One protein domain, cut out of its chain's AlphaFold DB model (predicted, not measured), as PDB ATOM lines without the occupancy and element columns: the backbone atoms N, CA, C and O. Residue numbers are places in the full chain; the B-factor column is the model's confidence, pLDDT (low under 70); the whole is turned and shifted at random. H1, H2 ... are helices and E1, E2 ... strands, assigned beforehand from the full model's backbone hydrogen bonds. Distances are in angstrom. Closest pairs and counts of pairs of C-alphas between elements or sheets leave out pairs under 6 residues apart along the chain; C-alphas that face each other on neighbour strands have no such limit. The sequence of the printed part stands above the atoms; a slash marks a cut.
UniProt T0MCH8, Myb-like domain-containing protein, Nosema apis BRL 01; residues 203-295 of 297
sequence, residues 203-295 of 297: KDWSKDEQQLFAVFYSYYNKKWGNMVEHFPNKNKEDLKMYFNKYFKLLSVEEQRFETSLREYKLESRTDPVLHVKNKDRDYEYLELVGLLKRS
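AT A GLANCE: This is residues 203 to 295 of the 297 residues of the protein "Myb-like domain-containing protein" of Nosema apis BRL 01 (UniProt T0MCH8). Two unequal lobes make the model: a head of four helices, with H1 in its middle and H2, H3 and H4 placed round it, and a small hairpin of two strands, E1 and E2, off to one side. A long loop, residues 261 to 282, leads from H4 to the hairpin by way of the far end of the domain. The 93 printed residues include four named helices and then two named strands, in the order H1, H2, H3, H4, E1, E2; the sheet's order is E1 - E2, antiparallel. The class is mostly helix, though under half of the printed residues, 46 of 93, are in named elements. The whole is only just compact, close to loose, with a radius of gyration of the C-alphas of 14.3 A, and elongated, spanning 43 by 25 by 24 A.

HOW THE PARTS SIT: H1, residues 207 to 220, touches H2, residues 224 to 228, with its residues 216 to 220 alone; the closest C-alphas are those of Phe 216 and Met 227, 6.6 A apart. H2 touches H3, residues 236 to 245, closest at the C-alphas of Trp 224 and Lys 236, 5.7 A. H1 and H3 are near each other, with 7 pairs of C-alphas within 10 A. H4, residues 252 to 260, touches residues 210 to 215 of H1, closest at the C-alphas of Ala 214 and Thr 259, 5.3 A; the two run opposite ways at a steep tilt of 67 degrees. H3 and H4 are apart. E1, residues 283 to 286, and E2, residues 291 to 294, form an antiparallel hairpin, their directions at 148 degrees, with N 284 and O 293 at 2.8 A and N 293 and O 284 at 2.9 A, within hydrogen-bond range. Both strands are apart from H1, H2 and H3. Every O i to N i+4 pair is within hydrogen-bond range in H2, H3 and H4, and 9 of 10 in H1.

IN THESE COORDINATES: H1 begins at C-alpha 207, at (210.450, 226.557, 184.573), and is 19.6 A long from first to last C-alpha. H2 measures 6.2 A, H3 14.3 A and H4 12.3 A, the last ending at C-alpha 260, at (210.221, 232.539, 174.389). E1 measures 9.4 A and E2 9.9 A, with E2 ending at C-alpha 294, at (231.049, 225.360, 172.255).

THE WHOLE: The two C-alphas farthest apart are those of Lys 245 and Lys 277, 43.1 A. The printed part has no cut. The link from H4 to E1, 22 residues, is long; the links from H1 to H2 and from E1 to E2 are tight. Mean pLDDT of the printed part is 75.5, and residues 261 to 295 are under 70.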
ATOM      1  N   LYS A 203     205.316 219.124 188.358       87.38
ATOM      2  CA  LYS A 203     205.944 219.934 189.414       87.38
ATOM      3  C   LYS A 203     207.426 219.608 189.630       87.38
ATOM      4  O   LYS A 203     208.133 220.440 190.179       87.38
ATOM      5  N   ASP A 204     207.893 218.449 189.166       89.75
ATOM      6  CA  ASP A 204     209.303 218.045 189.261       89.75
ATOM      7  C   ASP A 204     210.185 218.730 188.198       89.75
ATOM      8  O   ASP A 204     211.399 218.522 188.171       89.75
ATOM      9  N   TRP A 205     209.573 219.496 187.290       92.19
ATOM     10  CA  TRP A 205     210.250 220.245 186.239       92.19
ATOM     11  C   TRP A 205     210.222 221.727 186.576       92.19
ATOM     12  O   TRP A 205     209.151 222.342 186.576       92.19
ATOM     13  N   SER A 206     211.389 222.314 186.841       90.50
ATOM     14  CA  SER A 206     211.482 223.766 187.019       90.50
ATOM     15  C   SER A 206     211.129 224.485 185.712       90.50
ATOM     16  O   SER A 206     211.231 223.901 184.633       90.50
ATOM     17  N   LYS A 207     210.699 225.751 185.783       86.06
ATOM     18  CA  LYS A 207     210.450 226.557 184.573       86.06
ATOM     19  C   LYS A 207     211.686 226.581 183.663       86.06
ATOM     20  O   LYS A 207     211.557 226.355 182.466       86.06
ATOM     21  N   ASP A 208     212.865 226.740 184.254       83.81
ATOM     22  CA  ASP A 208     214.153 226.720 183.558       83.81
ATOM     23  C   ASP A 208     214.370 225.398 182.812       83.81
ATOM     24  O   ASP A 208     214.679 225.400 181.628       83.81
ATOM     25  N   GLU A 209     214.133 224.249 183.458       91.12
ATOM     26  CA  GLU A 209     214.230 222.938 182.799       91.12
ATOM     27  C   GLU A 209     213.213 222.799 181.650       91.12
ATOM     28  O   GLU A 209     213.529 222.219 180.610       91.12
ATOM     29  N   GLN A 210     211.996 223.329 181.807       90.81
ATOM     30  CA  GLN A 210     210.956 223.286 180.768       90.81
ATOM     31  C   GLN A 210     211.357 224.110 179.535       90.81
ATOM     32  O   GLN A 210     211.238 223.627 178.405       90.81
ATOM     33  N   GLN A 211     211.895 225.310 179.752       86.50
ATOM     34  CA  GLN A 211     212.381 226.207 178.701       86.50
ATOM     35  C   GLN A 211     213.626 225.645 178.016       86.50
ATOM     36  O   GLN A 211     213.687 225.559 176.788       86.50
ATOM     37  N   LEU A 212     214.599 225.188 178.807       88.00
ATOM     38  CA  LEU A 212     215.815 224.549 178.318       88.00
ATOM     39  C   LEU A 212     215.475 223.332 177.452       88.00
ATOM     40  O   LEU A 212     216.099 223.095 176.415       88.00
ATOM     41  N   PHE A 213     214.432 222.585 177.830       93.31
ATOM     42  CA  PHE A 213     213.925 221.476 177.030       93.31
ATOM     43  C   PHE A 213     213.352 221.959 175.701       93.31
ATOM     44  O   PHE A 213     213.688 221.378 174.672       93.31
ATOM     45  N   ALA A 214     212.522 223.005 175.699       90.56
ATOM     46  CA  ALA A 214     211.935 223.563 174.479       90.56
ATOM     47  C   ALA A 214     213.017 224.034 173.488       90.56
ATOM     48  O   ALA A 214     212.985 223.674 172.306       90.56
ATOM     49  N   VAL A 215     214.036 224.731 174.000       86.56
ATOM     50  CA  VAL A 215     215.229 225.170 173.263       86.56
ATOM     51  C   VAL A 215     215.959 223.980 172.646       86.56
ATOM     52  O   VAL A 215     216.093 223.893 171.423       86.56
ATOM     53  N   PHE A 216     216.399 223.020 173.458       88.62
ATOM     54  CA  PHE A 216     217.228 221.923 172.962       88.62
ATOM     55  C   PHE A 216     216.458 220.905 172.128       88.62
ATOM     56  O   PHE A 216     217.043 220.281 171.241       88.62
ATOM     57  N   TYR A 217     215.156 220.743 172.362       91.56
ATOM     58  CA  TYR A 217     214.322 219.859 171.559       91.56
ATOM     59  C   TYR A 217     214.230 220.343 170.110       91.56
ATOM     60  O   TYR A 217     214.253 219.520 169.197       91.56
ATOM     61  N   SER A 218     214.205 221.661 169.876       85.88
ATOM     62  CA  SER A 218     214.216 222.212 168.513       85.88
ATOM     63  C   SER A 218     215.468 221.799 167.719       85.88
ATOM     64  O   SER A 218     215.383 221.546 166.519       85.88
ATOM     65  N   TYR A 219     216.607 221.651 168.405       84.06
ATOM     66  CA  TYR A 219     217.909 221.362 167.804       84.06
ATOM     67  C   TYR A 219     218.216 219.858 167.730       84.06
ATOM     68  O   TYR A 219     218.551 219.316 166.677       84.06
ATOM     69  N   TYR A 220     218.082 219.146 168.850       87.88
ATOM     70  CA  TYR A 220     218.409 217.720 168.943       87.88
ATOM     71  C   TYR A 220     217.230 216.805 168.593       87.88
ATOM     72  O   TYR A 220     217.430 215.611 168.336       87.88
ATOM     73  N   ASN A 221     216.001 217.333 168.557       90.00
ATOM     74  CA  ASN A 221     214.780 216.568 168.318       90.00
ATOM     75  C   ASN A 221     214.686 215.387 169.312       90.00
ATOM     76  O   ASN A 221     214.838 215.559 170.518       90.00
ATOM     77  N   LYS A 222     214.492 214.151 168.839       91.75
ATOM     78  CA  LYS A 222     214.419 212.946 169.690       91.75
ATOM     79  C   LYS A 222     215.786 212.319 170.004       91.75
ATOM     80  O   LYS A 222     215.837 211.162 170.439       91.75
ATOM     81  N   LYS A 223     216.901 213.030 169.790       92.81
ATOM     82  CA  LYS A 223     218.250 212.576 170.176       92.81
ATOM     83  C   LYS A 223     218.490 212.819 171.669       92.81
ATOM     84  O   LYS A 223     219.347 213.592 172.073       92.81
ATOM     85  N   TRP A 224     217.734 212.100 172.500       94.50
ATOM     86  CA  TRP A 224     217.711 212.279 173.956       94.50
ATOM     87  C   TRP A 224     219.072 212.117 174.641       94.50
ATOM     88  O   TRP A 224     219.259 212.684 175.702       94.50
ATOM     89  N   GLY A 225     219.991 211.320 174.077       91.56
ATOM     90  CA  GLY A 225     221.329 211.131 174.659       91.56
ATOM     91  C   GLY A 225     222.089 212.452 174.750       91.56
ATOM     92  O   GLY A 225     222.502 212.832 175.832       91.56
ATOM     93  N   ASN A 226     222.133 213.185 173.638       90.88
ATOM     94  CA  ASN A 226     222.810 214.475 173.534       90.88
ATOM     95  C   ASN A 226     222.117 215.553 174.379       90.88
ATOM     96  O   ASN A 226     222.767 216.434 174.917       90.88
ATOM     97  N   MET A 227     220.786 215.491 174.509       92.25
ATOM     98  CA  MET A 227     220.058 216.461 175.332       92.25
ATOM     99  C   MET A 227     220.358 216.307 176.824       92.25
ATOM    100  O   MET A 227     220.415 217.314 177.514       92.25
ATOM    101  N   VAL A 228     220.531 215.076 177.325       95.06
ATOM    102  CA  VAL A 228     220.726 214.804 178.764       95.06
ATOM    103  C   VAL A 228     221.961 215.499 179.328       95.06
ATOM    104  O   VAL A 228     221.936 215.898 180.484       95.06
ATOM    105  N   GLU A 229     222.995 215.719 178.515       92.00
ATOM    106  CA  GLU A 229     224.209 216.449 178.914       92.00
ATOM    107  C   GLU A 229     223.910 217.868 179.425       92.00
ATOM    108  O   GLU A 229     224.675 218.423 180.209       92.00
ATOM    109  N   HIS A 230     222.771 218.441 179.027       89.00
ATOM    110  CA  HIS A 230     222.328 219.767 179.446       89.00
ATOM    111  C   HIS A 230     221.370 219.757 180.653       89.00
ATOM    112  O   HIS A 230     220.953 220.822 181.099       89.00
ATOM    113  N   PHE A 231     221.015 218.585 181.194       91.75
ATOM    114  CA  PHE A 231     220.119 218.450 182.346       91.75
ATOM    115  C   PHE A 231     220.813 217.692 183.484       91.75
ATOM    116  O   PHE A 231     220.743 216.463 183.525       91.75
ATOM    117  N   PRO A 232     221.426 218.386 184.461       88.31
ATOM    118  CA  PRO A 232     222.240 217.735 185.492       88.31
ATOM    119  C   PRO A 232     221.442 216.750 186.359       88.31
ATOM    120  O   PRO A 232     221.973 215.739 186.803       88.31
ATOM    121  N   ASN A 233     220.148 217.017 186.557       91.06
ATOM    122  CA  ASN A 233     219.279 216.239 187.443       91.06
ATOM    123  C   ASN A 233     218.280 215.339 186.701       91.06
ATOM    124  O   ASN A 233     217.417 214.734 187.343       91.06
ATOM    125  N   LYS A 234     218.333 215.265 185.364       94.12
ATOM    126  CA  LYS A 234     217.375 214.482 184.568       94.12
ATOM    127  C   LYS A 234     218.098 213.452 183.722       94.12
ATOM    128  O   LYS A 234     219.107 213.734 183.091       94.12
ATOM    129  N   ASN A 235     217.531 212.256 183.646       94.25
ATOM    130  CA  ASN A 235     218.051 211.212 182.774       94.25
ATOM    131  C   ASN A 235     217.298 211.162 181.428       94.25
ATOM    132  O   ASN A 235     216.305 211.851 181.182       94.25
ATOM    133  N   LYS A 236     217.750 210.281 180.530       94.31
ATOM    134  CA  LYS A 236     217.150 210.087 179.198       94.31
ATOM    135  C   LYS A 236     215.672 209.687 179.253       94.31
ATOM    136  O   LYS A 236     214.913 209.977 178.327       94.31
ATOM    137  N   GLU A 237     215.280 208.943 180.278       91.75
ATOM    138  CA  GLU A 237     213.909 208.473 180.464       91.75
ATOM    139  C   GLU A 237     213.003 209.606 180.945       91.75
ATOM    140  O   GLU A 237     211.890 209.727 180.439       91.75
ATOM    141  N   ASP A 238     213.512 210.490 181.803       93.44
ATOM    142  CA  ASP A 238     212.827 211.697 182.256       93.44
ATOM    143  C   ASP A 238     212.512 212.622 181.078       93.44
ATOM    144  O   ASP A 238     211.358 213.016 180.908       93.44
ATOM    145  N   LEU A 239     213.491 212.886 180.198       94.75
ATOM    146  CA  LEU A 239     213.281 213.698 178.990       94.75
ATOM    147  C   LEU A 239     212.197 213.098 178.078       94.75
ATOM    148  O   LEU A 239     211.290 213.790 177.612       94.75
ATOM    149  N   LYS A 240     212.253 211.778 177.844       94.44
ATOM    150  CA  LYS A 240     211.236 211.060 177.058       94.44
ATOM    151  C   LYS A 240     209.861 211.137 177.707       94.44
ATOM    152  O   LYS A 240     208.852 211.214 177.004       94.44
ATOM    153  N   MET A 241     209.808 211.024 179.027       93.56
ATOM    154  CA  MET A 241     208.568 211.054 179.780       93.56
ATOM    155  C   MET A 241     207.937 212.445 179.704       93.56
ATOM    156  O   MET A 241     206.769 212.539 179.336       93.56
ATOM    157  N   TYR A 242     208.721 213.501 179.932       94.81
ATOM    158  CA  TYR A 242     208.293 214.891 179.786       94.81
ATOM    159  C   TYR A 242     207.785 215.195 178.380       94.81
ATOM    160  O   TYR A 242     206.677 215.710 178.224       94.81
ATOM    161  N   PHE A 243     208.514 214.759 177.348       95.06
ATOM    162  CA  PHE A 243     208.056 214.896 175.970       95.06
ATOM    163  C   PHE A 243     206.681 214.259 175.752       95.06
ATOM    164  O   PHE A 243     205.754 214.904 175.274       95.06
ATOM    165  N   ASN A 244     206.537 212.977 176.098       93.75
ATOM    166  CA  ASN A 244     205.325 212.223 175.783       93.75
ATOM    167  C   ASN A 244     204.114 212.631 176.628       93.75
ATOM    168  O   ASN A 244     202.985 212.426 176.183       93.75
ATOM    169  N   LYS A 245     204.335 213.118 177.854       93.19
ATOM    170  CA  LYS A 245     203.270 213.425 178.815       93.19
ATOM    171  C   LYS A 245     202.887 214.898 178.857       93.19
ATOM    172  O   LYS A 245     201.759 215.180 179.241       93.19
ATOM    173  N   TYR A 246     203.788 215.796 178.472       93.12
ATOM    174  CA  TYR A 246     203.555 217.235 178.512       93.12
ATOM    175  C   TYR A 246     203.843 217.883 177.160       93.12
ATOM    176  O   TYR A 246     202.910 218.241 176.450       93.12
ATOM    177  N   PHE A 247     205.113 217.963 176.758       92.19
ATOM    178  CA  PHE A 247     205.534 218.836 175.655       92.19
ATOM    179  C   PHE A 247     204.863 218.506 174.311       92.19
ATOM    180  O   PHE A 247     204.470 219.397 173.573       92.19
ATOM    181  N   LYS A 248     204.665 217.218 174.000       93.62
ATOM    182  CA  LYS A 248     203.996 216.771 172.764       93.62
ATOM    183  C   LYS A 248     202.517 217.177 172.695       93.62
ATOM    184  O   LYS A 248     201.957 217.199 171.603       93.62
ATOM    185  N   LEU A 249     201.877 217.401 173.842       92.31
ATOM    186  CA  LEU A 249     200.466 217.783 173.920       92.31
ATOM    187  C   LEU A 249     200.260 219.293 173.773       92.31
ATOM    188  O   LEU A 249     199.125 219.712 173.586       92.31
ATOM    189  N   LEU A 250     201.336 220.081 173.839       89.50
ATOM    190  CA  LEU A 250     201.296 221.517 173.599       89.50
ATOM    191  C   LEU A 250     201.098 221.803 172.106       89.50
ATOM    192  O   LEU A 250     201.691 221.135 171.252       89.50
ATOM    193  N   SER A 251     200.305 222.827 171.806       88.88
ATOM    194  CA  SER A 251     200.208 223.437 170.478       88.88
ATOM    195  C   SER A 251     201.553 224.013 170.023       88.88
ATOM    196  O   SER A 251     202.490 224.178 170.807       88.88
ATOM    197  N   VAL A 252     201.678 224.317 168.731       82.50
ATOM    198  CA  VAL A 252     202.918 224.887 168.184       82.50
ATOM    199  C   VAL A 252     203.184 226.266 168.791       82.50
ATOM    200  O   VAL A 252     204.330 226.603 169.079       82.50
ATOM    201  N   GLU A 253     202.129 227.042 169.026       81.31
ATOM    202  CA  GLU A 253     202.166 228.349 169.669       81.31
ATOM    203  C   GLU A 253     202.621 228.236 171.126       81.31
ATOM    204  O   GLU A 253     203.513 228.972 171.534       81.31
ATOM    205  N   GLU A 254     202.090 227.275 171.886       83.06
ATOM    206  CA  GLU A 254     202.516 227.020 173.269       83.06
ATOM    207  C   GLU A 254     203.966 226.533 173.340       83.06
ATOM    208  O   GLU A 254     204.723 226.983 174.196       83.06
ATOM    209  N   GLN A 255     204.401 225.672 172.415       86.19
ATOM    210  CA  GLN A 255     205.805 225.250 172.344       86.19
ATOM    211  C   GLN A 255     206.733 226.430 172.036       86.19
ATOM    212  O   GLN A 255     207.798 226.548 172.636       86.19
ATOM    213  N   ARG A 256     206.336 227.321 171.118       78.88
ATOM    214  CA  ARG A 256     207.077 228.558 170.827       78.88
ATOM    215  C   ARG A 256     207.087 229.499 172.025       78.88
ATOM    216  O   ARG A 256     208.115 230.117 172.292       78.88
ATOM    217  N   PHE A 257     205.970 229.588 172.740       79.88
ATOM    218  CA  PHE A 257     205.850 230.400 173.939       79.88
ATOM    219  C   PHE A 257     206.808 229.917 175.032       79.88
ATOM    220  O   PHE A 257     207.566 230.731 175.554       79.88
ATOM    221  N   GLU A 258     206.865 228.609 175.295       79.06
ATOM    222  CA  GLU A 258     207.820 227.998 176.234       79.06
ATOM    223  C   GLU A 258     209.272 228.336 175.865       79.06
ATOM    224  O   GLU A 258     210.058 228.699 176.731       79.06
ATOM    225  N   THR A 259     209.632 228.322 174.577       74.88
ATOM    226  CA  THR A 259     210.965 228.764 174.121       74.88
ATOM    227  C   THR A 259     211.204 230.263 174.345       74.88
ATOM    228  O   THR A 259     212.341 230.697 174.516       74.88
ATOM    229  N   SER A 260     210.146 231.075 174.316       70.25
ATOM    230  CA  SER A 260     210.221 232.539 174.389       70.25
ATOM    231  C   SER A 260     210.164 233.116 175.805       70.25
ATOM    232  O   SER A 260     210.427 234.308 175.974       70.25
ATOM    233  N   LEU A 261     209.822 232.314 176.819       66.00
ATOM    234  CA  LEU A 261     209.775 232.756 178.211       66.00
ATOM    235  C   LEU A 261     211.198 233.090 178.693       66.00
ATOM    236  O   LEU A 261     211.980 232.218 179.039       66.00
ATOM    237  N   ARG A 262     211.543 234.383 178.713       56.22
ATOM    238  CA  ARG A 262     212.868 234.909 179.107       56.22
ATOM    239  C   ARG A 262     213.017 235.127 180.619       56.22
ATOM    240  O   ARG A 262     213.714 236.049 181.035       56.22
ATOM    241  N   GLU A 263     212.362 234.334 181.460       53.00
ATOM    242  CA  GLU A 263     212.517 234.441 182.921       53.00
ATOM    243  C   GLU A 263     213.764 233.677 183.393       53.00
ATOM    244  O   GLU A 263     213.664 232.778 184.216       53.00
ATOM    245  N   TYR A 264     214.947 234.009 182.870       50.47
ATOM    246  CA  TYR A 264     216.187 233.336 183.263       50.47
ATOM    247  C   TYR A 264     217.048 234.219 184.171       50.47
ATOM    248  O   TYR A 264     217.580 235.245 183.744       50.47
ATOM    249  N   LYS A 265     217.251 233.763 185.413       48.41
ATOM    250  CA  LYS A 265     218.389 234.138 186.264       48.41
ATOM    251  C   LYS A 265     219.481 233.070 186.116       48.41
ATOM    252  O   LYS A 265     219.739 232.308 187.039       48.41
ATOM    253  N   LEU A 266     220.090 232.962 184.934       51.34
ATOM    254  CA  LEU A 266     221.334 232.198 184.788       51.34
ATOM    255  C   LEU A 266     222.439 232.977 185.514       51.34
ATOM    256  O   LEU A 266     222.827 234.043 185.045       51.34
ATOM    257  N   GLU A 267     222.955 232.453 186.630       48.25
ATOM    258  CA  GLU A 267     224.156 232.997 187.300       48.25
ATOM    259  C   GLU A 267     225.380 233.019 186.366       48.25
ATOM    260  O   GLU A 267     226.315 233.788 186.560       48.25
ATOM    261  N   SER A 268     225.345 232.221 185.300       47.22
ATOM    262  CA  SER A 268     226.359 232.110 184.253       47.22
ATOM    263  C   SER A 268     225.839 232.598 182.898       47.22
ATOM    264  O   SER A 268     226.039 231.963 181.861       47.22
ATOM    265  N   ARG A 269     225.148 233.741 182.879       40.69
ATOM    266  CA  ARG A 269     224.864 234.427 181.619       40.69
ATOM    267  C   ARG A 269     226.144 235.097 181.126       40.69
ATOM    268  O   ARG A 269     226.555 236.125 181.650       40.69
ATOM    269  N   THR A 270     226.753 234.547 180.080       43.28
ATOM    270  CA  THR A 270     227.554 235.376 179.178       43.28
ATOM    271  C   THR A 270     226.569 236.351 178.546       43.28
ATOM    272  O   THR A 270     225.603 235.915 177.908       43.28
ATOM    273  N   ASP A 271     226.746 237.655 178.772       43.53
ATOM    274  CA  ASP A 271     225.998 238.681 178.043       43.53
ATOM    275  C   ASP A 271     225.990 238.350 176.546       43.53
ATOM    276  O   ASP A 271     226.937 237.706 176.076       43.53
ATOM    277  N   PRO A 272     224.949 238.734 175.779       43.59
ATOM    278  CA  PRO A 272     225.016 238.646 174.330       43.59
ATOM    279  C   PRO A 272     226.246 239.440 173.895       43.59
ATOM    280  O   PRO A 272     226.225 240.668 173.842       43.59
ATOM    281  N   VAL A 273     227.348 238.724 173.672       45.47
ATOM    282  CA  VAL A 273     228.601 239.305 173.234       45.47
ATOM    283  C   VAL A 273     228.254 239.930 171.900       45.47
ATOM    284  O   VAL A 273     227.927 239.226 170.945       45.47
ATOM    285  N   LEU A 274     228.275 241.263 171.851       43.78
ATOM    286  CA  LEU A 274     228.435 241.990 170.604       43.78
ATOM    287  C   LEU A 274     229.629 241.326 169.925       43.78
ATOM    288  O   LEU A 274     230.756 241.479 170.393       43.78
ATOM    289  N   HIS A 275     229.381 240.487 168.917       44.03
ATOM    290  CA  HIS A 275     230.427 239.741 168.234       44.03
ATOM    291  C   HIS A 275     231.319 240.738 167.486       44.03
ATOM    292  O   HIS A 275     231.181 240.973 166.288       44.03
ATOM    293  N   VAL A 276     232.286 241.308 168.199       44.50
ATOM    294  CA  VAL A 276     233.479 241.899 167.615       44.50
ATOM    295  C   VAL A 276     234.348 240.719 167.203       44.50
ATOM    296  O   VAL A 276     235.152 240.224 167.982       44.50
ATOM    297  N   LYS A 277     234.060 240.194 166.004       41.78
ATOM    298  CA  LYS A 277     234.902 239.351 165.135       41.78
ATOM    299  C   LYS A 277     236.169 238.777 165.794       41.78
ATOM    300  O   LYS A 277     237.274 239.150 165.411       41.78
ATOM    301  N   ASN A 278     236.030 237.841 166.727       48.78
ATOM    302  CA  ASN A 278     237.173 237.081 167.214       48.78
ATOM    303  C   ASN A 278     237.090 235.676 166.611       48.78
ATOM    304  O   ASN A 278     236.218 234.895 166.985       48.78
ATOM    305  N   LYS A 279     237.918 235.420 165.592       55.38
ATOM    306  CA  LYS A 279     237.889 234.202 164.760       55.38
ATOM    307  C   LYS A 279     238.470 232.967 165.462       55.38
ATOM    308  O   LYS A 279     238.321 231.871 164.941       55.38
ATOM    309  N   ASP A 280     239.069 233.143 166.638       57.12
ATOM    310  CA  ASP A 280     239.880 232.114 167.300       57.12
ATOM    311  C   ASP A 280     239.118 231.265 168.328       57.12
ATOM    312  O   ASP A 280     239.735 230.585 169.147       57.12
ATOM    313  N   ARG A 281     237.778 231.305 168.358       56.25
ATOM    314  CA  ARG A 281     237.013 230.451 169.279       56.25
ATOM    315  C   ARG A 281     235.905 229.673 168.578       56.25
ATOM    316  O   ARG A 281     235.026 230.259 167.955       56.25
ATOM    317  N   ASP A 282     235.911 228.364 168.816       66.31
ATOM    318  CA  ASP A 282     234.934 227.367 168.370       66.31
ATOM    319  C   ASP A 282     233.571 227.522 169.072       66.31
ATOM    320  O   ASP A 282     233.116 226.614 169.764       66.31
ATOM    321  N   TYR A 283     232.914 228.678 168.971       62.75
ATOM    322  CA  TYR A 283     231.552 228.852 169.482       62.75
ATOM    323  C   TYR A 283     230.576 229.102 168.336       62.75
ATOM    324  O   TYR A 283     230.758 230.014 167.534       62.75
ATOM    325  N   GLU A 284     229.516 228.300 168.286       69.62
ATOM    326  CA  GLU A 284     228.376 228.497 167.399       69.62
ATOM    327  C   GLU A 284     227.310 229.300 168.156       69.62
ATOM    328  O   GLU A 284     226.863 228.904 169.240       69.62
ATOM    329  N   TYR A 285     226.929 230.457 167.611       63.88
ATOM    330  CA  TYR A 285     225.827 231.249 168.145       63.88
ATOM    331  C   TYR A 285     224.501 230.706 167.615       63.88
ATOM    332  O   TYR A 285     224.241 230.711 166.413       63.88
ATOM    333  N   LEU A 286     223.646 230.243 168.522       61.28
ATOM    334  CA  LEU A 286     222.330 229.720 168.189       61.28
ATOM    335  C   LEU A 286     221.322 230.874 168.156       61.28
ATOM    336  O   LEU A 286     220.684 231.179 169.165       61.28
ATOM    337  N   GLU A 287     221.175 231.503 166.988       46.25
ATOM    338  CA  GLU A 287     220.361 232.713 166.775       46.25
ATOM    339  C   GLU A 287     218.911 232.572 167.269       46.25
ATOM    340  O   GLU A 287     218.358 233.495 167.860       46.25
ATOM    341  N   LEU A 288     218.321 231.381 167.128       44.41
ATOM    342  CA  LEU A 288     216.949 231.097 167.566       44.41
ATOM    343  C   LEU A 288     216.744 231.169 169.085       44.41
ATOM    344  O   LEU A 288     215.611 231.320 169.537       44.41
ATOM    345  N   VAL A 289     217.810 231.020 169.872       51.50
ATOM    346  CA  VAL A 289     217.733 230.888 171.338       51.50
ATOM    347  C   VAL A 289     218.686 231.827 172.075       51.50
ATOM    348  O   VAL A 289     218.657 231.897 173.298       51.50
ATOM    349  N   GLY A 290     219.506 232.583 171.342       53.53
ATOM    350  CA  GLY A 290     220.420 233.581 171.888       53.53
ATOM    351  C   GLY A 290     221.561 233.004 172.729       53.53
ATOM    352  O   GLY A 290     222.051 233.695 173.619       53.53
ATOM    353  N   LEU A 291     221.968 231.753 172.477       60.22
ATOM    354  CA  LEU A 291     222.978 231.038 173.268       60.22
ATOM    355  C   LEU A 291     224.266 230.795 172.476       60.22
ATOM    356  O   LEU A 291     224.225 230.473 171.291       60.22
ATOM    357  N   LEU A 292     225.408 230.881 173.163       58.25
ATOM    358  CA  LEU A 292     226.711 230.458 172.648       58.25
ATOM    359  C   LEU A 292     226.964 229.000 173.036       58.25
ATOM    360  O   LEU A 292     227.043 228.671 174.220       58.25
ATOM    361  N   LYS A 293     227.116 228.126 172.043       61.94
ATOM    362  CA  LYS A 293     227.469 226.719 172.240       61.94
ATOM    363  C   LYS A 293     228.915 226.496 171.821       61.94
ATOM    364  O   LYS A 293     229.300 226.899 170.731       61.94
ATOM    365  N   ARG A 294     229.709 225.814 172.650       61.44
ATOM    366  CA  ARG A 294     231.049 225.360 172.255       61.44
ATOM    367  C   ARG A 294     230.908 224.239 171.220       61.44
ATOM    368  O   ARG A 294     230.249 223.235 171.493       61.44
ATOM    369  N   SER A 295     231.481 224.427 170.039       55.62
ATOM    370  CA  SER A 295     231.586 223.395 169.016       55.62
ATOM    371  C   SER A 295     232.569 222.344 169.523       55.62
ATOM    372  O   SER A 295     233.720 222.650 169.828       55.62
TER     373      SER A 295